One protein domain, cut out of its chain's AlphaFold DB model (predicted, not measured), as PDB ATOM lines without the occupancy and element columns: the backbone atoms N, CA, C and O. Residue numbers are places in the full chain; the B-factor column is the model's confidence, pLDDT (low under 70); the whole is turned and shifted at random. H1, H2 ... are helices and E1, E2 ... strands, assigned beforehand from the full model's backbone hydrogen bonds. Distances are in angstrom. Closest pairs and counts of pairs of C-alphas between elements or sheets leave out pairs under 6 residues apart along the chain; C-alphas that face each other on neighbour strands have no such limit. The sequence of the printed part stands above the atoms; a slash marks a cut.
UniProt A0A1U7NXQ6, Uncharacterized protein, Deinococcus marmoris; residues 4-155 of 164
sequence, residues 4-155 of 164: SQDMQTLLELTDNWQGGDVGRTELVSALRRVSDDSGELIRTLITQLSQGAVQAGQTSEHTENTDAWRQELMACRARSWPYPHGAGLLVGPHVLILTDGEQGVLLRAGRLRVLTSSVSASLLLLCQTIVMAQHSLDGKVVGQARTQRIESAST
ATOM      1  N   SER A   4     197.794 199.574 168.326       84.25
ATOM      2  CA  SER A   4     197.003 198.578 167.604       84.25
ATOM      3  C   SER A   4     197.550 198.337 166.195       84.25
ATOM      4  O   SER A   4     197.618 197.197 165.731       84.25
ATOM      5  N   GLN A   5     197.981 199.406 165.517       88.06
ATOM      6  CA  GLN A   5     198.556 199.331 164.177       88.06
ATOM      7  C   GLN A   5     199.955 198.704 164.213       88.06
ATOM      8  O   GLN A   5     200.283 197.875 163.361       88.06
ATOM      9  N   ASP A   6     200.764 199.053 165.216       90.62
ATOM     10  CA  ASP A   6     202.096 198.469 165.402       90.62
ATOM     11  C   ASP A   6     202.008 196.970 165.725       90.62
ATOM     12  O   ASP A   6     202.745 196.164 165.152       90.62
ATOM     13  N   MET A   7     201.058 196.577 166.579       93.75
ATOM     14  CA  MET A   7     200.759 195.175 166.877       93.75
ATOM     15  C   MET A   7     200.408 194.388 165.614       93.75
ATOM     16  O   MET A   7     201.009 193.347 165.342       93.75
ATOM     17  N   GLN A   8     199.446 194.887 164.835       93.38
ATOM     18  CA  GLN A   8     199.008 194.219 163.614       93.38
ATOM     19  C   GLN A   8     200.160 194.086 162.611       93.38
ATOM     20  O   GLN A   8     200.384 193.006 162.072       93.38
ATOM     21  N   THR A   9     200.960 195.142 162.450       94.19
ATOM     22  CA  THR A   9     202.143 195.130 161.581       94.19
ATOM     23  C   THR A   9     203.146 194.053 162.004       94.19
ATOM     24  O   THR A   9     203.697 193.348 161.160       94.19
ATOM     25  N   LEU A  10     203.402 193.890 163.306       95.56
ATOM     26  CA  LEU A  10     204.335 192.873 163.802       95.56
ATOM     27  C   LEU A  10     203.810 191.448 163.617       95.56
ATOM     28  O   LEU A  10     204.597 190.551 163.300       95.56
ATOM     29  N   LEU A  11     202.506 191.233 163.800       95.19
ATOM     30  CA  LEU A  11     201.869 189.943 163.535       95.19
ATOM     31  C   LEU A  11     201.954 189.586 162.047       95.19
ATOM     32  O   LEU A  11     202.431 188.502 161.722       95.19
ATOM     33  N   GLU A  12     201.594 190.516 161.161       94.81
ATOM     34  CA  GLU A  12     201.678 190.337 159.706       94.81
ATOM     35  C   GLU A  12     203.119 190.073 159.249       94.81
ATOM     36  O   GLU A  12     203.371 189.141 158.490       94.81
ATOM     37  N   LEU A  13     204.101 190.828 159.752       95.38
ATOM     38  CA  LEU A  13     205.514 190.586 159.441       95.38
ATOM     39  C   LEU A  13     206.005 189.230 159.952       95.38
ATOM     40  O   LEU A  13     206.855 188.606 159.315       95.38
ATOM     41  N   THR A  14     205.500 188.780 161.101       94.44
ATOM     42  CA  THR A  14     205.844 187.462 161.634       94.44
ATOM     43  C   THR A  14     205.265 186.369 160.744       94.44
ATOM     44  O   THR A  14     206.009 185.468 160.369       94.44
ATOM     45  N   ASP A  15     203.993 186.472 160.358       92.94
ATOM     46  CA  ASP A  15     203.328 185.501 159.483       92.94
ATOM     47  C   ASP A  15     203.978 185.449 158.093       92.94
ATOM     48  O   ASP A  15     204.401 184.384 157.647       92.94
ATOM     49  N   ASN A  16     204.222 186.606 157.474       93.12
ATOM     50  CA  ASN A  16     204.918 186.705 156.188       93.12
ATOM     51  C   ASN A  16     206.337 186.120 156.251       93.12
ATOM     52  O   ASN A  16     206.796 185.473 155.309       93.12
ATOM     53  N   TRP A  17     207.063 186.305 157.360       93.44
ATOM     54  CA  TRP A  17     208.368 185.663 157.529       93.44
ATOM     55  C   TRP A  17     208.252 184.143 157.727       93.44
ATOM     56  O   TRP A  17     209.096 183.396 157.227       93.44
ATOM     57  N   GLN A  18     207.217 183.661 158.422       90.69
ATOM     58  CA  GLN A  18     206.944 182.226 158.553       90.69
ATOM     59  C   GLN A  18     206.555 181.593 157.206       90.69
ATOM     60  O   GLN A  18     206.983 180.471 156.932       90.69
ATOM     61  N   GLY A  19     205.823 182.322 156.356       89.75
ATOM     62  CA  GLY A  19     205.475 181.941 154.983       89.75
ATOM     63  C   GLY A  19     206.631 182.045 153.980       89.75
ATOM     64  O   GLY A  19     206.603 181.394 152.939       89.75
ATOM     65  N   GLY A  20     207.687 182.796 154.315       89.75
ATOM     66  CA  GLY A  20     208.858 183.010 153.458       89.75
ATOM     67  C   GLY A  20     208.742 184.202 152.501       89.75
ATOM     68  O   GLY A  20     209.641 184.403 151.686       89.75
ATOM     69  N   ASP A  21     207.685 185.004 152.626       89.88
ATOM     70  CA  ASP A  21     207.420 186.191 151.804       89.88
ATOM     71  C   ASP A  21     208.282 187.396 152.205       89.88
ATOM     72  O   ASP A  21     208.568 188.271 151.389       89.88
ATOM     73  N   VAL A  22     208.726 187.436 153.466       90.56
ATOM     74  CA  VAL A  22     209.553 188.511 154.029       90.56
ATOM     75  C   VAL A  22     210.846 187.954 154.619       90.56
ATOM     76  O   VAL A  22     210.887 186.872 155.206       90.56
ATOM     77  N   GLY A  23     211.939 188.711 154.496       90.56
ATOM     78  CA  GLY A  23     213.224 188.353 155.088       90.56
ATOM     79  C   GLY A  23     213.276 188.585 156.604       90.56
ATOM     80  O   GLY A  23     212.782 189.583 157.122       90.56
ATOM     81  N   ARG A  24     214.007 187.723 157.326       92.25
ATOM     82  CA  ARG A  24     214.255 187.848 158.781       92.25
ATOM     83  C   ARG A  24     214.718 189.251 159.206       92.25
ATOM     84  O   ARG A  24     214.362 189.723 160.284       92.25
ATOM     85  N   THR A  25     215.530 189.911 158.381       93.38
ATOM     86  CA  THR A  25     216.071 191.250 158.656       93.38
ATOM     87  C   THR A  25     214.974 192.301 158.823       93.38
ATOM     88  O   THR A  25     215.117 193.190 159.661       93.38
ATOM     89  N   GLU A  26     213.875 192.196 158.077       93.56
ATOM     90  CA  GLU A  26     212.763 193.147 158.146       93.56
ATOM     91  C   GLU A  26     212.000 193.002 159.462       93.56
ATOM     92  O   GLU A  26     211.823 193.994 160.170       93.56
ATOM     93  N   LEU A  27     211.676 191.768 159.864       94.44
ATOM     94  CA  LEU A  27     211.061 191.488 161.164       94.44
ATOM     95  C   LEU A  27     211.943 191.971 162.323       94.44
ATOM     96  O   LEU A  27     211.475 192.658 163.231       94.44
ATOM     97  N   VAL A  28     213.246 191.667 162.280       94.81
ATOM     98  CA  VAL A  28     214.193 192.146 163.298       94.81
ATOM     99  C   VAL A  28     214.253 193.673 163.317       94.81
ATOM    100  O   VAL A  28     214.290 194.266 164.393       94.81
ATOM    101  N   SER A  29     214.253 194.332 162.155       94.44
ATOM    102  CA  SER A  29     214.244 195.794 162.084       94.44
ATOM    103  C   SER A  29     212.962 196.384 162.671       94.44
ATOM    104  O   SER A  29     213.045 197.403 163.352       94.44
ATOM    105  N   ALA A  30     211.802 195.772 162.431       94.25
ATOM    106  CA  ALA A  30     210.531 196.219 162.995       94.25
ATOM    107  C   ALA A  30     210.530 196.090 164.526       94.25
ATOM    108  O   ALA A  30     210.323 197.077 165.229       94.25
ATOM    109  N   LEU A  31     210.910 194.922 165.054       94.62
ATOM    110  CA  LEU A  31     211.027 194.683 166.499       94.62
ATOM    111  C   LEU A  31     212.045 195.620 167.178       94.62
ATOM    112  O   LEU A  31     211.860 196.048 168.317       94.62
ATOM    113  N   ARG A  32     213.128 195.983 166.480       92.38
ATOM    114  CA  ARG A  32     214.131 196.948 166.969       92.38
ATOM    115  C   ARG A  32     213.664 198.407 166.952       92.38
ATOM    116  O   ARG A  32     214.346 199.237 167.541       92.38
ATOM    117  N   ARG A  33     212.552 198.733 166.291       92.31
ATOM    118  CA  ARG A  33     211.981 200.091 166.261       92.31
ATOM    119  C   ARG A  33     210.876 200.311 167.286       92.31
ATOM    120  O   ARG A  33     210.567 201.463 167.560       92.31
ATOM    121  N   VAL A  34     210.327 199.239 167.864       92.00
ATOM    122  CA  VAL A  34     209.386 199.324 168.994       92.00
ATOM    123  C   VAL A  34     210.015 200.177 170.093       92.00
ATOM    124  O   VAL A  34     211.200 199.996 170.377       92.00
ATOM    125  N   SER A  35     209.271 201.116 170.673       90.06
ATOM    126  CA  SER A  35     209.790 202.012 171.712       90.06
ATOM    127  C   SER A  35     210.142 201.245 172.994       90.06
ATOM    128  O   SER A  35     209.648 200.139 173.217       90.06
ATOM    129  N   ASP A  36     211.019 201.803 173.828       88.12
ATOM    130  CA  ASP A  36     211.491 201.149 175.059       88.12
ATOM    131  C   ASP A  36     210.401 201.062 176.148       88.12
ATOM    132  O   ASP A  36     210.465 200.182 177.006       88.12
ATOM    133  N   ASP A  37     209.383 201.925 176.089       87.62
ATOM    134  CA  ASP A  37     208.202 201.943 176.967       87.62
ATOM    135  C   ASP A  37     207.056 201.033 176.483       87.62
ATOM    136  O   ASP A  37     206.162 200.699 177.259       87.62
ATOM    137  N   SER A  38     207.112 200.539 175.242       90.12
ATOM    138  CA  SER A  38     206.092 199.666 174.641       90.12
ATOM    139  C   SER A  38     206.275 198.181 174.998       90.12
ATOM    140  O   SER A  38     206.062 197.293 174.169       90.12
ATOM    141  N   GLY A  39     206.672 197.876 176.236       90.56
ATOM    142  CA  GLY A  39     206.849 196.492 176.697       90.56
ATOM    143  C   GLY A  39     205.559 195.660 176.630       90.56
ATOM    144  O   GLY A  39     205.599 194.477 176.287       90.56
ATOM    145  N   GLU A  40     204.400 196.280 176.868       93.44
ATOM    146  CA  GLU A  40     203.095 195.599 176.823       93.44
ATOM    147  C   GLU A  40     202.718 195.136 175.412       93.44
ATOM    148  O   GLU A  40     202.133 194.065 175.235       93.44
ATOM    149  N   LEU A  41     203.126 195.894 174.393       94.56
ATOM    150  CA  LEU A  41     202.974 195.506 172.995       94.56
ATOM    151  C   LEU A  41     203.741 194.204 172.715       94.56
ATOM    152  O   LEU A  41     203.207 193.296 172.084       94.56
ATOM    153  N   ILE A  42     204.954 194.040 173.252       95.94
ATOM    154  CA  ILE A  42     205.719 192.795 173.080       95.94
ATOM    155  C   ILE A  42     205.074 191.624 173.831       95.94
ATOM    156  O   ILE A  42     205.002 190.520 173.291       95.94
ATOM    157  N   ARG A  43     204.552 191.841 175.042       95.44
ATOM    158  CA  ARG A  43     203.833 190.803 175.809       95.44
ATOM    159  C   ARG A  43     202.565 190.339 175.109       95.44
ATOM    160  O   ARG A  43     202.294 189.139 175.018       95.44
ATOM    161  N   THR A  44     201.815 191.289 174.562       95.56
ATOM    162  CA  THR A  44     200.608 190.997 173.794       95.56
ATOM    163  C   THR A  44     200.963 190.218 172.525       95.56
ATOM    164  O   THR A  44     200.314 189.218 172.229       95.56
ATOM    165  N   LEU A  45     202.055 190.578 171.838       96.56
ATOM    166  CA  LEU A  45     202.562 189.834 170.683       96.56
ATOM    167  C   LEU A  45     202.936 188.391 171.060       96.56
ATOM    168  O   LEU A  45     202.504 187.455 170.392       96.56
ATOM    169  N   ILE A  46     203.685 188.190 172.151       96.62
ATOM    170  CA  ILE A  46     204.041 186.853 172.660       96.62
ATOM    171  C   ILE A  46     202.782 186.027 172.940       96.62
ATOM    172  O   ILE A  46     202.729 184.851 172.577       96.62
ATOM    173  N   THR A  47     201.770 186.641 173.552       96.12
ATOM    174  CA  THR A  47     200.503 185.985 173.889       96.12
ATOM    175  C   THR A  47     199.764 185.535 172.628       96.12
ATOM    176  O   THR A  47     199.387 184.368 172.526       96.12
ATOM    177  N   GLN A  48     199.609 186.424 171.641       95.62
ATOM    178  CA  GLN A  48     198.945 186.125 170.366       95.62
ATOM    179  C   GLN A  48     199.669 185.008 169.604       95.62
ATOM    180  O   GLN A  48     199.053 184.028 169.184       95.62
ATOM    181  N   LEU A  49     200.998 185.103 169.504       95.06
ATOM    182  CA  LEU A  49     201.825 184.085 168.857       95.06
ATOM    183  C   LEU A  49     201.729 182.733 169.573       95.06
ATOM    184  O   LEU A  49     201.609 181.699 168.920       95.06
ATOM    185  N   SER A  50     201.741 182.726 170.907       93.19
ATOM    186  CA  SER A  50     201.632 181.493 171.697       93.19
ATOM    187  C   SER A  50     200.269 180.824 171.527       93.19
ATOM    188  O   SER A  50     200.195 179.607 171.364       93.19
ATOM    189  N   GLN A  51     199.189 181.607 171.522       92.25
ATOM    190  CA  GLN A  51     197.835 181.099 171.296       92.25
ATOM    191  C   GLN A  51     197.684 180.503 169.891       92.25
ATOM    192  O   GLN A  51     197.186 179.382 169.764       92.25
ATOM    193  N   GLY A  52     198.184 181.191 168.859       89.31
ATOM    194  CA  GLY A  52     198.192 180.679 167.485       89.31
ATOM    195  C   GLY A  52     198.984 179.372 167.347       89.31
ATOM    196  O   GLY A  52     198.518 178.420 166.723       89.31
ATOM    197  N   ALA A  53     200.140 179.272 168.009       87.31
ATOM    198  CA  ALA A  53     200.974 178.068 168.015       87.31
ATOM    199  C   ALA A  53     200.270 176.842 168.612       87.31
ATOM    200  O   ALA A  53     200.347 175.736 168.071       87.31
ATOM    201  N   VAL A  54     199.596 177.043 169.751       84.69
ATOM    202  CA  VAL A  54     198.864 175.988 170.460       84.69
ATOM    203  C   VAL A  54     197.707 175.488 169.600       84.69
ATOM    204  O   VAL A  54     197.518 174.278 169.484       84.69
ATOM    205  N   GLN A  55     196.978 176.396 168.946       83.00
ATOM    206  CA  GLN A  55     195.903 176.040 168.015       83.00
ATOM    207  C   GLN A  55     196.418 175.261 166.798       83.00
ATOM    208  O   GLN A  55     195.763 174.322 166.351       83.00
ATOM    209  N   ALA A  56     197.612 175.595 166.302       80.69
ATOM    210  CA  ALA A  56     198.260 174.898 165.193       80.69
ATOM    211  C   ALA A  56     198.893 173.543 165.581       80.69
ATOM    212  O   ALA A  56     199.470 172.871 164.727       80.69
ATOM    213  N   GLY A  57     198.825 173.132 166.855       74.06
ATOM    214  CA  GLY A  57     199.408 171.873 167.330       74.06
ATOM    215  C   GLY A  57     200.941 171.853 167.331       74.06
ATOM    216  O   GLY A  57     201.541 170.780 167.377       74.06
ATOM    217  N   GLN A  58     201.592 173.019 167.293       69.31
ATOM    218  CA  GLN A  58     203.052 173.145 167.300       69.31
ATOM    219  C   GLN A  58     203.586 172.978 168.729       69.31
ATOM    220  O   GLN A  58     203.950 173.939 169.411       69.31
ATOM    221  N   THR A  59     203.583 171.738 169.220       56.56
ATOM    222  CA  THR A  59     204.075 171.398 170.557       56.56
ATOM    223  C   THR A  59     205.544 170.973 170.546       56.56
ATOM    224  O   THR A  59     206.140 170.577 169.548       56.56
ATOM    225  N   SER A  60     206.162 171.185 171.702       56.69
ATOM    226  CA  SER A  60     207.597 171.183 171.950       56.69
ATOM    227  C   SER A  60     208.284 169.818 171.768       56.69
ATOM    228  O   SER A  60     208.313 169.034 172.708       56.69
ATOM    229  N   GLU A  61     209.000 169.606 170.660       53.69
ATOM    230  CA  GLU A  61     210.122 168.650 170.610       53.69
ATOM    231  C   GLU A  61     211.438 169.399 170.365       53.69
ATOM    232  O   GLU A  61     211.600 170.141 169.395       53.69
ATOM    233  N   HIS A  62     212.367 169.320 171.327       56.75
ATOM    234  CA  HIS A  62     213.715 169.889 171.211       56.75
ATOM    235  C   HIS A  62     214.684 168.754 170.890       56.75
ATOM    236  O   HIS A  62     215.254 168.142 171.787       56.75
ATOM    237  N   THR A  63     214.838 168.457 169.605       55.66
ATOM    238  CA  THR A  63     215.767 167.427 169.115       55.66
ATOM    239  C   THR A  63     217.043 168.076 168.588       55.66
ATOM    240  O   THR A  63     217.533 167.735 167.516       55.66
ATOM    241  N   GLU A  64     217.559 169.077 169.301       65.19
ATOM    242  CA  GLU A  64     218.801 169.744 168.924       65.19
ATOM    243  C   GLU A  64     219.931 169.447 169.893       65.19
ATOM    244  O   GLU A  64     219.744 169.325 171.102       65.19
ATOM    245  N   ASN A  65     221.126 169.338 169.321       81.25
ATOM    246  CA  ASN A  65     222.365 169.157 170.052       81.25
ATOM    247  C   ASN A  65     222.604 170.356 170.991       81.25
ATOM    248  O   ASN A  65     222.674 171.502 170.540       81.25
ATOM    249  N   THR A  66     222.781 170.078 172.284       84.25
ATOM    250  CA  THR A  66     223.052 171.064 173.341       84.25
ATOM    251  C   THR A  66     224.190 172.028 172.997       84.25
ATOM    252  O   THR A  66     224.111 173.210 173.328       84.25
ATOM    253  N   ASP A  67     225.245 171.558 172.327       87.12
ATOM    254  CA  ASP A  67     226.384 172.408 171.972       87.12
ATOM    255  C   ASP A  67     226.034 173.421 170.882       87.12
ATOM    256  O   ASP A  67     226.414 174.588 170.988       87.12
ATOM    257  N   ALA A  68     225.250 173.005 169.885       85.56
ATOM    258  CA  ALA A  68     224.750 173.901 168.847       85.56
ATOM    259  C   ALA A  68     223.811 174.958 169.447       85.56
ATOM    260  O   ALA A  68     223.942 176.143 169.151       85.56
ATOM    261  N   TRP A  69     222.930 174.551 170.365       86.56
ATOM    262  CA  TRP A  69     222.051 175.481 171.075       86.56
ATOM    263  C   TRP A  69     222.829 176.492 171.925       86.56
ATOM    264  O   TRP A  69     222.525 177.685 171.928       86.56
ATOM    265  N   ARG A  70     223.889 176.049 172.614       87.31
ATOM    266  CA  ARG A  70     224.765 176.954 173.365       87.31
ATOM    267  C   ARG A  70     225.450 177.961 172.445       87.31
ATOM    268  O   ARG A  70     225.491 179.141 172.781       87.31
ATOM    269  N   GLN A  71     225.985 177.517 171.307       88.06
ATOM    270  CA  GLN A  71     226.608 178.411 170.325       88.06
ATOM    271  C   GLN A  71     225.611 179.439 169.783       88.06
ATOM    272  O   GLN A  71     225.942 180.621 169.712       88.06
ATOM    273  N   GLU A  72     224.387 179.004 169.480       89.94
ATOM    274  CA  GLU A  72     223.299 179.878 169.040       89.94
ATOM    275  C   GLU A  72     223.025 180.982 170.072       89.94
ATOM    276  O   GLU A  72     223.051 182.163 169.729       89.94
ATOM    277  N   LEU A  73     222.854 180.616 171.349       89.31
ATOM    278  CA  LEU A  73     222.596 181.574 172.429       89.31
ATOM    279  C   LEU A  73     223.771 182.524 172.693       89.31
ATOM    280  O   LEU A  73     223.553 183.704 172.958       89.31
ATOM    281  N   MET A  74     225.013 182.042 172.607       88.00
ATOM    282  CA  MET A  74     226.210 182.875 172.802       88.00
ATOM    283  C   MET A  74     226.414 183.884 171.663       88.00
ATOM    284  O   MET A  74     227.044 184.919 171.868       88.00
ATOM    285  N   ALA A  75     225.878 183.601 170.475       90.62
ATOM    286  CA  ALA A  75     225.906 184.505 169.329       90.62
ATOM    287  C   ALA A  75     224.726 185.497 169.311       90.62
ATOM    288  O   ALA A  75     224.664 186.360 168.429       90.62
ATOM    289  N   CYS A  76     223.790 185.396 170.261       92.38
ATOM    290  CA  CYS A  76     222.632 186.273 170.313       92.38
ATOM    291  C   CYS A  76     223.018 187.725 170.602       92.38
ATOM    292  O   CYS A  76     223.784 188.035 171.516       92.38
ATOM    293  N   ARG A  77     222.373 188.643 169.884       94.12
ATOM    294  CA  ARG A  77     222.182 190.012 170.374       94.12
ATOM    295  C   ARG A  77     220.894 190.073 171.177       94.12
ATOM    296  O   ARG A  77     219.953 189.345 170.882       94.12
ATOM    297  N   ALA A  78     220.857 190.946 172.169       95.12
ATOM    298  CA  ALA A  78     219.709 191.101 173.042       95.12
ATOM    299  C   ALA A  78     219.129 192.510 172.942       95.12
ATOM    300  O   ALA A  78     219.847 193.468 172.654       95.12
ATOM    301  N   ARG A  79     217.832 192.614 173.209       94.62
ATOM    302  CA  ARG A  79     217.134 193.858 173.520       94.62
ATOM    303  C   ARG A  79     216.125 193.577 174.625       94.62
ATOM    304  O   ARG A  79     215.430 192.570 174.554       94.62
ATOM    305  N   SER A  80     216.011 194.470 175.599       94.12
ATOM    306  CA  SER A  80     215.013 194.372 176.663       94.12
ATOM    307  C   SER A  80     214.113 195.605 176.720       94.12
ATOM    308  O   SER A  80     214.530 196.703 176.361       94.12
ATOM    309  N   TRP A  81     212.892 195.395 177.211       94.38
ATOM    310  CA  TRP A  81     211.914 196.416 177.590       94.38
ATOM    311  C   TRP A  81     211.700 196.288 179.102       94.38
ATOM    312  O   TRP A  81     210.997 195.377 179.534       94.38
ATOM    313  N   PRO A  82     212.404 197.072 179.937       83.88
ATOM    314  CA  PRO A  82     212.518 196.782 181.367       83.88
ATOM    315  C   PRO A  82     211.338 197.266 182.232       83.88
ATOM    316  O   PRO A  82     211.127 196.696 183.299       83.88
ATOM    317  N   TYR A  83     210.592 198.302 181.827       79.75
ATOM    318  CA  TYR A  83     209.498 198.885 182.624       79.75
ATOM    319  C   TYR A  83     208.440 199.556 181.728       79.75
ATOM    320  O   TYR A  83     208.833 200.151 180.726       79.75
ATOM    321  N   PRO A  84     207.133 199.541 182.081       80.06
ATOM    322  CA  PRO A  84     206.502 198.838 183.215       80.06
ATOM    323  C   PRO A  84     206.279 197.340 182.984       80.06
ATOM    324  O   PRO A  84     206.053 196.595 183.934       80.06
ATOM    325  N   HIS A  85     206.397 196.890 181.739       86.12
ATOM    326  CA  HIS A  85     206.111 195.522 181.332       86.12
ATOM    327  C   HIS A  85     207.384 194.862 180.805       86.12
ATOM    328  O   HIS A  85     207.822 195.142 179.692       86.12
ATOM    329  N   GLY A  86     207.993 194.017 181.641       90.19
ATOM    330  CA  GLY A  86     209.253 193.341 181.347       90.19
ATOM    331  C   GLY A  86     209.155 192.429 180.124       90.19
ATOM    332  O   GLY A  86     208.403 191.463 180.147       90.19
ATOM    333  N   ALA A  87     209.942 192.695 179.084       96.44
ATOM    334  CA  ALA A  87     210.071 191.811 177.929       96.44
ATOM    335  C   ALA A  87     211.505 191.770 177.389       96.44
ATOM    336  O   ALA A  87     212.333 192.644 177.662       96.44
ATOM    337  N   GLY A  88     211.808 190.742 176.604       96.06
ATOM    338  CA  GLY A  88     213.117 190.495 176.029       96.06
ATOM    339  C   GLY A  88     213.034 189.903 174.627       96.06
ATOM    340  O   GLY A  88     212.179 189.074 174.327       96.06
ATOM    341  N   LEU A  89     213.976 190.319 173.788       97.44
ATOM    342  CA  LEU A  89     214.231 189.799 172.455       97.44
ATOM    343  C   LEU A  89     215.672 189.288 172.395       97.44
ATOM    344  O   LEU A  89     216.606 190.048 172.651       97.44
ATOM    345  N   LEU A  90     215.855 188.030 171.998       96.62
ATOM    346  CA  LEU A  90     217.153 187.486 171.601       96.62
ATOM    347  C   LEU A  90     217.157 187.237 170.094       96.62
ATOM    348  O   LEU A  90     216.258 186.604 169.542       96.62
ATOM    349  N   VAL A  91     218.192 187.738 169.434       95.94
ATOM    350  CA  VAL A  91     218.410 187.640 167.993       95.94
ATOM    351  C   VAL A  91     219.664 186.802 167.768       95.94
ATOM    352  O   VAL A  91     220.770 187.344 167.742       95.94
ATOM    353  N   GLY A  92     219.486 185.487 167.641       93.19
ATOM    354  CA  GLY A  92     220.542 184.527 167.302       93.19
ATOM    355  C   GLY A  92     220.721 184.392 165.788       93.19
ATOM    356  O   GLY A  92     219.886 184.897 165.041       93.19
ATOM    357  N   PRO A  93     221.795 183.762 165.288       90.69
ATOM    358  CA  PRO A  93     222.021 183.574 163.852       90.69
ATOM    359  C   PRO A  93     220.840 182.948 163.090       90.69
ATOM    360  O   PRO A  93     220.506 183.412 161.997       90.69
ATOM    361  N   HIS A  94     220.178 181.958 163.688       89.94
ATOM    362  CA  HIS A  94     219.097 181.175 163.090       89.94
ATOM    363  C   HIS A  94     217.756 181.352 163.807       89.94
ATOM    364  O   HIS A  94     216.714 181.048 163.225       89.94
ATOM    365  N   VAL A  95     217.766 181.824 165.057       92.62
ATOM    366  CA  VAL A  95     216.551 181.960 165.873       92.62
ATOM    367  C   VAL A  95     216.256 183.399 166.263       92.62
ATOM    368  O   VAL A  95     217.158 184.212 166.475       92.62
ATOM    369  N   LEU A  96     214.970 183.701 166.406       96.06
ATOM    370  CA  LEU A  96     214.487 184.849 167.164       96.06
ATOM    371  C   LEU A  96     213.718 184.325 168.369       96.06
ATOM    372  O   LEU A  96     212.953 183.374 168.247       96.06
ATOM    373  N   ILE A  97     213.922 184.926 169.531       96.75
ATOM    374  CA  ILE A  97     213.219 184.541 170.751       96.75
ATOM    375  C   ILE A  97     212.599 185.789 171.350       96.75
ATOM    376  O   ILE A  97     213.314 186.756 171.604       96.75
ATOM    377  N   LEU A  98     211.299 185.737 171.617       97.56
ATOM    378  CA  LEU A  98     210.584 186.731 172.411       97.56
ATOM    379  C   LEU A  98     210.182 186.088 173.738       97.56
ATOM    380  O   LEU A  98     209.726 184.947 173.758       97.56
ATOM    381  N   THR A  99     210.369 186.798 174.843       97.06
ATOM    382  CA  THR A  99     210.014 186.322 176.186       97.06
ATOM    383  C   THR A  99     209.596 187.487 177.069       97.06
ATOM    384  O   THR A  99     210.181 188.563 176.977       97.06
ATOM    385  N   ASP A 100     208.617 187.274 177.941       95.94
ATOM    386  CA  ASP A 100     208.272 188.199 179.027       95.94
ATOM    387  C   ASP A 100     208.603 187.628 180.414       95.94
ATOM    388  O   ASP A 100     208.289 188.215 181.444       95.94
ATOM    389  N   GLY A 101     209.291 186.483 180.440       93.00
ATOM    390  CA  GLY A 101     209.657 185.765 181.657       93.00
ATOM    391  C   GLY A 101     208.601 184.764 182.124       93.00
ATOM    392  O   GLY A 101     208.965 183.773 182.753       93.00
ATOM    393  N   GLU A 102     207.332 184.945 181.759       94.38
ATOM    394  CA  GLU A 102     206.246 184.002 182.057       94.38
ATOM    395  C   GLU A 102     205.917 183.141 180.833       94.38
ATOM    396  O   GLU A 102     205.770 181.920 180.929       94.38
ATOM    397  N   GLN A 103     205.876 183.774 179.665       95.31
ATOM    398  CA  GLN A 103     205.640 183.197 178.355       95.31
ATOM    399  C   GLN A 103     206.798 183.526 177.417       95.31
ATOM    400  O   GLN A 103     207.559 184.479 177.600       95.31
ATOM    401  N   GLY A 104     206.940 182.709 176.382       95.44
ATOM    402  CA  GLY A 104     207.950 182.947 175.373       95.44
ATOM    403  C   GLY A 104     207.694 182.145 174.117       95.44
ATOM    404  O   GLY A 104     207.101 181.067 174.151       95.44
ATOM    405  N   VAL A 105     208.181 182.680 173.006       95.56
ATOM    406  CA  VAL A 105     208.129 182.036 171.700       95.56
ATOM    407  C   VAL A 105     209.515 182.022 171.078       95.56
ATOM    408  O   VAL A 105     210.254 183.006 171.118       95.56
ATOM    409  N   LEU A 106     209.863 180.882 170.496       94.69
ATOM    410  CA  LEU A 106     211.020 180.704 169.638       94.69
ATOM    411  C   LEU A 106     210.528 180.656 168.199       94.69
ATOM    412  O   LEU A 106     209.709 179.814 167.836       94.69
ATOM    413  N   LEU A 107     211.068 181.548 167.383       93.94
ATOM    414  CA  LEU A 107     210.772 181.659 165.971       93.94
ATOM    415  C   LEU A 107     211.992 181.247 165.145       93.94
ATOM    416  O   LEU A 107     213.120 181.695 165.372       93.94
ATOM    417  N   ARG A 108     211.736 180.413 164.147       91.75
ATOM    418  CA  ARG A 108     212.635 180.021 163.062       91.75
ATOM    419  C   ARG A 108     211.880 180.138 161.749       91.75
ATOM    420  O   ARG A 108     210.657 180.227 161.753       91.75
ATOM    421  N   ALA A 109     212.594 180.106 160.630       88.38
ATOM    422  CA  ALA A 109     211.948 180.071 159.321       88.38
ATOM    423  C   ALA A 109     210.975 178.875 159.238       88.38
ATOM    424  O   ALA A 109     211.388 177.728 159.437       88.38
ATOM    425  N   GLY A 110     209.693 179.164 159.004       86.06
ATOM    426  CA  GLY A 110     208.605 178.186 158.910       86.06
ATOM    427  C   GLY A 110     208.321 177.374 160.178       86.06
ATOM    428  O   GLY A 110     207.635 176.354 160.104       86.06
ATOM    429  N   ARG A 111     208.885 177.748 161.334       88.62
ATOM    430  CA  ARG A 111     208.629 177.078 162.614       88.62
ATOM    431  C   ARG A 111     208.508 178.080 163.747       88.62
ATOM    432  O   ARG A 111     209.443 178.827 164.035       88.62
ATOM    433  N   LEU A 112     207.407 177.984 164.475       91.50
ATOM    434  CA  LEU A 112     207.184 178.689 165.722       91.50
ATOM    435  C   LEU A 112     207.015 177.662 166.843       91.50
ATOM    436  O   LEU A 112     206.489 176.569 166.646       91.50
ATOM    437  N   ARG A 113     207.536 177.981 168.025       90.75
ATOM    438  CA  ARG A 113     207.420 177.118 169.196       90.75
ATOM    439  C   ARG A 113     207.184 177.927 170.457       90.75
ATOM    440  O   ARG A 113     207.928 178.861 170.736       90.75
ATOM    441  N   VAL A 114     206.226 177.485 171.265       93.75
ATOM    442  CA  VAL A 114     206.004 178.020 172.615       93.75
ATOM    443  C   VAL A 114     207.027 177.441 173.588       93.75
ATOM    444  O   VAL A 114     207.315 176.239 173.580       93.75
ATOM    445  N   LEU A 115     207.586 178.309 174.424       92.12
ATOM    446  CA  LEU A 115     208.551 177.982 175.464       92.12
ATOM    447  C   LEU A 115     207.845 177.743 176.800       92.12
ATOM    448  O   LEU A 115     206.799 178.320 177.086       92.12
ATOM    449  N   THR A 116     208.433 176.892 177.640       91.12
ATOM    450  CA  THR A 116     207.955 176.716 179.015       91.12
ATOM    451  C   THR A 116     208.304 177.944 179.848       91.12
ATOM    452  O   THR A 116     209.340 178.568 179.624       91.12
ATOM    453  N   SER A 117     207.503 178.239 180.873       91.12
ATOM    454  CA  SER A 117     207.744 179.378 181.771       91.12
ATOM    455  C   SER A 117     209.149 179.382 182.384       91.12
ATOM    456  O   SER A 117     209.805 180.416 182.436       91.12
ATOM    457  N   SER A 118     209.673 178.213 182.768       91.31
ATOM    458  CA  SER A 118     211.041 178.068 183.289       91.31
ATOM    459  C   SER A 118     212.125 178.512 182.297       91.31
ATOM    460  O   SER A 118     213.108 179.157 182.677       91.31
ATOM    461  N   VAL A 119     211.947 178.181 181.016       91.88
ATOM    462  CA  VAL A 119     212.858 178.576 179.938       91.88
ATOM    463  C   VAL A 119     212.685 180.064 179.638       91.88
ATOM    464  O   VAL A 119     213.683 180.775 179.544       91.88
ATOM    465  N   SER A 120     211.446 180.551 179.572       94.25
ATOM    466  CA  SER A 120     211.122 181.967 179.361       94.25
ATOM    467  C   SER A 120     211.767 182.868 180.417       94.25
ATOM    468  O   SER A 120     212.448 183.831 180.052       94.25
ATOM    469  N   ALA A 121     211.656 182.513 181.700       92.75
ATOM    470  CA  ALA A 121     212.290 183.225 182.811       92.75
ATOM    471  C   ALA A 121     213.820 183.267 182.668       92.75
ATOM    472  O   ALA A 121     214.438 184.327 182.774       92.75
ATOM    473  N   SER A 122     214.435 182.122 182.358       93.88
ATOM    474  CA  SER A 122     215.890 182.020 182.175       93.88
ATOM    475  C   SER A 122     216.385 182.866 180.995       93.88
ATOM    476  O   SER A 122     217.427 183.514 181.081       93.88
ATOM    477  N   LEU A 123     215.627 182.897 179.896       95.00
ATOM    478  CA  LEU A 123     215.963 183.679 178.704       95.00
ATOM    479  C   LEU A 123     215.761 185.180 178.915       95.00
ATOM    480  O   LEU A 123     216.536 185.967 178.370       95.00
ATOM    481  N   LEU A 124     214.784 185.591 179.730       94.81
ATOM    482  CA  LEU A 124     214.628 186.995 180.108       94.81
ATOM    483  C   LEU A 124     215.837 187.474 180.926       94.81
ATOM    484  O   LEU A 124     216.405 188.520 180.616       94.81
ATOM    485  N   LEU A 125     216.284 186.682 181.907       93.69
ATOM    486  CA  LEU A 125     217.487 186.986 182.691       93.69
ATOM    487  C   LEU A 125     218.745 187.047 181.815       93.69
ATOM    488  O   LEU A 125     219.564 187.957 181.966       93.69
ATOM    489  N   LEU A 126     218.893 186.115 180.868       93.62
ATOM    490  CA  LEU A 126     219.982 186.146 179.890       93.62
ATOM    491  C   LEU A 126     219.937 187.430 179.054       93.62
ATOM    492  O   LEU A 126     220.957 188.100 178.904       93.62
ATOM    493  N   CYS A 127     218.759 187.799 178.549       93.12
ATOM    494  CA  CYS A 127     218.557 189.019 177.774       93.12
ATOM    495  C   CYS A 127     218.987 190.262 178.564       93.12
ATOM    496  O   CYS A 127     219.812 191.046 178.090       93.12
ATOM    497  N   GLN A 128     218.512 190.398 179.803       91.25
ATOM    498  CA  GLN A 128     218.888 191.495 180.695       91.25
ATOM    499  C   GLN A 128     220.395 191.515 180.972       91.25
ATOM    500  O   GLN A 128     221.014 192.574 180.912       91.25
ATOM    501  N   THR A 129     221.005 190.350 181.195       92.31
ATOM    502  CA  THR A 129     222.452 190.227 181.425       92.31
ATOM    503  C   THR A 129     223.255 190.709 180.217       92.31
ATOM    504  O   THR A 129     224.206 191.473 180.379       92.31
ATOM    505  N   ILE A 130     222.862 190.310 179.001       91.06
ATOM    506  CA  ILE A 130     223.525 190.745 177.763       91.06
ATOM    507  C   ILE A 130     223.394 192.263 177.595       91.06
ATOM    508  O   ILE A 130     224.395 192.926 177.324       91.06
ATOM    509  N   VAL A 131     222.198 192.827 177.790       90.31
ATOM    510  CA  VAL A 131     221.959 194.278 177.665       90.31
ATOM    511  C   VAL A 131     222.765 195.064 178.706       90.31
ATOM    512  O   VAL A 131     223.438 196.036 178.367       90.31
ATOM    513  N   MET A 132     222.781 194.617 179.965       88.62
ATOM    514  CA  MET A 132     223.589 195.243 181.018       88.62
ATOM    515  C   MET A 132     225.089 195.184 180.708       88.62
ATOM    516  O   MET A 132     225.800 196.171 180.907       88.62
ATOM    517  N   ALA A 133     225.580 194.049 180.200       86.31
ATOM    518  CA  ALA A 133     226.974 193.905 179.796       86.31
ATOM    519  C   ALA A 133     227.332 194.856 178.642       86.31
ATOM    520  O   ALA A 133     228.380 195.501 178.696       86.31
ATOM    521  N   GLN A 134     226.451 194.999 177.644       84.25
ATOM    522  CA  GLN A 134     226.621 195.945 176.534       84.25
ATOM    523  C   GLN A 134     226.700 197.389 177.041       84.25
ATOM    524  O   GLN A 134     227.685 198.073 176.771       84.25
ATOM    525  N   HIS A 135     225.751 197.818 177.876       82.00
ATOM    526  CA  HIS A 135     225.764 199.169 178.447       82.00
ATOM    527  C   HIS A 135     227.005 199.435 179.317       82.00
ATOM    528  O   HIS A 135     227.562 200.533 179.292       82.00
ATOM    529  N   SER A 136     227.476 198.439 180.080       78.00
ATOM    530  CA  SER A 136     228.699 198.568 180.882       78.00
ATOM    531  C   SER A 136     229.946 198.758 180.012       78.00
ATOM    532  O   SER A 136     230.822 199.559 180.351       78.00
ATOM    533  N   LEU A 137     230.030 198.044 178.887       74.56
ATOM    534  CA  LEU A 137     231.114 198.201 177.919       74.56
ATOM    535  C   LEU A 137     231.062 199.578 177.252       74.56
ATOM    536  O   LEU A 137     232.076 200.277 177.242       74.56
ATOM    537  N   ASP A 138     229.888 200.003 176.790       71.19
ATOM    538  CA  ASP A 138     229.703 201.307 176.149       71.19
ATOM    539  C   ASP A 138     230.076 202.455 177.096       71.19
ATOM    540  O   ASP A 138     230.824 203.361 176.724       71.19
ATOM    541  N   GLY A 139     229.658 202.380 178.364       68.00
ATOM    542  CA  GLY A 139     230.032 203.358 179.386       68.00
ATOM    543  C   GLY A 139     231.546 203.451 179.610       68.00
ATOM    544  O   GLY A 139     232.086 204.551 179.747       68.00
ATOM    545  N   LYS A 140     232.261 202.316 179.593       68.75
ATOM    546  CA  LYS A 140     233.731 202.293 179.704       68.75
ATOM    547  C   LYS A 140     234.406 202.917 178.486       68.75
ATOM    548  O   LYS A 140     235.333 203.705 178.662       68.75
ATOM    549  N   VAL A 141     233.938 202.607 177.276       67.62
ATOM    550  CA  VAL A 141     234.491 203.157 176.025       67.62
ATOM    551  C   VAL A 141     234.277 204.671 175.955       67.62
ATOM    552  O   VAL A 141     235.210 205.414 175.650       67.62
ATOM    553  N   VAL A 142     233.084 205.153 176.316       66.06
ATOM    554  CA  VAL A 142     232.790 206.594 176.399       66.06
ATOM    555  C   VAL A 142     233.672 207.276 177.448       66.06
ATOM    556  O   VAL A 142     234.212 208.354 177.193       66.06
ATOM    557  N   GLY A 143     233.869 206.641 178.608       66.12
ATOM    558  CA  GLY A 143     234.784 207.119 179.644       66.12
ATOM    559  C   GLY A 143     236.223 207.258 179.136       66.12
ATOM    560  O   GLY A 143     236.823 208.318 179.294       66.12
ATOM    561  N   GLN A 144     236.747 206.236 178.457       71.44
ATOM    562  CA  GLN A 144     238.091 206.252 177.866       71.44
ATOM    563  C   GLN A 144     238.249 207.346 176.802       71.44
ATOM    564  O   GLN A 144     239.220 208.098 176.844       71.44
ATOM    565  N   ALA A 145     237.274 207.499 175.900       61.56
ATOM    566  CA  ALA A 145     237.288 208.558 174.891       61.56
ATOM    567  C   ALA A 145     237.256 209.963 175.523       61.56
ATOM    568  O   ALA A 145     237.902 210.891 175.030       61.56
ATOM    569  N   ARG A 146     236.532 210.137 176.638       64.81
ATOM    570  CA  ARG A 146     236.517 211.394 177.397       64.81
ATOM    571  C   ARG A 146     237.871 211.673 178.052       64.81
ATOM    572  O   ARG A 146     238.344 212.802 177.950       64.81
ATOM    573  N   THR A 147     238.502 210.675 178.669       72.12
ATOM    574  CA  THR A 147     239.842 210.814 179.266       72.12
ATOM    575  C   THR A 147     240.886 211.174 178.214       72.12
ATOM    576  O   THR A 147     241.610 212.145 178.401       72.12
ATOM    577  N   GLN A 148     240.884 210.507 177.055       69.62
ATOM    578  CA  GLN A 148     241.789 210.834 175.945       69.62
ATOM    579  C   GLN A 148     241.616 212.276 175.448       69.62
ATOM    580  O   GLN A 148     242.603 212.947 175.147       69.62
ATOM    581  N   ARG A 149     240.378 212.788 175.387       61.53
ATOM    582  CA  ARG A 149     240.122 214.198 175.046       61.53
ATOM    583  C   ARG A 149     240.653 215.158 176.108       61.53
ATOM    584  O   ARG A 149     241.192 216.194 175.742       61.53
ATOM    585  N   ILE A 150     240.511 214.828 177.394       67.88
ATOM    586  CA  ILE A 150     241.051 215.643 178.493       67.88
ATOM    587  C   ILE A 150     242.582 215.663 178.442       67.88
ATOM    588  O   ILE A 150     243.169 216.734 178.520       67.88
ATOM    589  N   GLU A 151     243.228 214.515 178.243       66.38
ATOM    590  CA  GLU A 151     244.691 214.413 178.138       66.38
ATOM    591  C   GLU A 151     245.234 215.134 176.892       66.38
ATOM    592  O   GLU A 151     246.240 215.844 176.971       66.38
ATOM    593  N   SER A 152     244.528 215.044 175.760       58.81
ATOM    594  CA  SER A 152     244.880 215.760 174.520       58.81
ATOM    595  C   SER A 152     244.658 217.279 174.628       58.81
ATOM    596  O   SER A 152     245.428 218.074 174.091       58.81
ATOM    597  N   ALA A 153     243.617 217.717 175.346       59.94
ATOM    598  CA  ALA A 153     243.379 219.136 175.616       59.94
ATOM    599  C   ALA A 153     244.370 219.698 176.653       59.94
ATOM    600  O   ALA A 153     244.821 220.833 176.523       59.94
ATOM    601  N   SER A 154     244.750 218.898 177.653       56.12
ATOM    602  CA  SER A 154     245.723 219.278 178.683       56.12
ATOM    603  C   SER A 154     247.140 219.435 178.131       56.12
ATOM    604  O   SER A 154     247.889 220.252 178.654       56.12
ATOM    605  N   THR A 155     247.509 218.699 177.080       57.50
ATOM    606  CA  THR A 155     248.792 218.887 176.377       57.50
ATOM    607  C   THR A 155     248.801 220.153 175.519       57.50
ATOM    608  O   THR A 155     249.826 220.820 175.443       57.50
TER     609      THR A 155
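Overview. This is residues 4 to 155 of the 164 residues of an uncharacterized protein of Deinococcus marmoris (UniProt A0A1U7NXQ6). A five-stranded meander sheet is sandwiched between helices, with H3 across one face and the first part of the very long H5 across the other; the rest of H5, residues 135 to 155, sticks out as a straight arm that makes the length. H1 and H2 form a helical hairpin on the H3 side, giving three layers, H1, H2 and H3 on one face of the sheet and H5 on the other, while the short H4 sits off the sheet. The printed part has 152 residues, with the order H1 H2 H3 H4 E1 E2 E3 E4 E5 H5; the sheet order is E1 E2 E3 E4 E5, antiparallel throughout, and the class is mixed, helices and strands. It is only just loose, close to compact, with a radius of gyration of the C-alphas of 17.9 A and spans of 68 by 39 by 30 A.

Along the chain. H1, residues 4 to 19, begins at C-alpha 4 (197.003, 198.578, 167.604) and measures 22.5 A. H2 is residues 24 to 31, H3 residues 39 to 55, 24.8 A long, and H4 residues 66 to 74. The strands are E1, residues 77 to 81, E2, 87 to 91, E3, 96 to 99, E4, 104 to 108, and E5, 111 to 114. H5, residues 117 to 155, measures 57.2 A and ends at C-alpha 155 (248.792, 218.887, 176.377).

Arrangement. E1 to E5 form a meander, each strand the antiparallel neighbour of the one before, and each successive pair is a hairpin. N 79 and O 89 of E1 and E2 are 2.9 A apart, N 90 and O 97 of E2 and E3 2.9 A, N 98 and O 105 of E3 and E4 3.0 A, and N 106 and O 113 of E4 and E5 2.8 A, within hydrogen-bond range. H3 is on the sheet at a height of 7.7 A, across the strands at 70 degrees to E2 on the local plane; its closest C-alphas to E5 are Ser 50 and Val 114, 5.7 A. H5, on the opposite face at 6.3 A, runs across at 78 degrees to E1 on the local plane, with the C-alphas of Ala 78 and Cys 127 5.3 A apart. H2, on the same face as H3, runs along E2. H1 touches H2 with residues 10 to 17 alone, closest C-alphas Leu 13 and Leu 27, 5.9 A, at a shallow tilt of 15 degrees, opposite ways. H4 is only just not on the sheet, with 4 pairs of C-alphas within 10 A, and is apart from H5. In the five helices every O i to N i+4 pair is within hydrogen-bond range.

Size, cuts and confidence. The C-alphas of Gly 57 and Thr 155, the two farthest apart, are 68.8 A apart. Without the stretches that stand free, residues 63 to 68 and 135 to 155, the body spans 35 by 34 by 24 A. The printed part has no cut and no long link. Mean pLDDT of the printed part is 86.7; residues 58 to 64, 139 to 143, 145 to 146 and 148 to 155 are under 70.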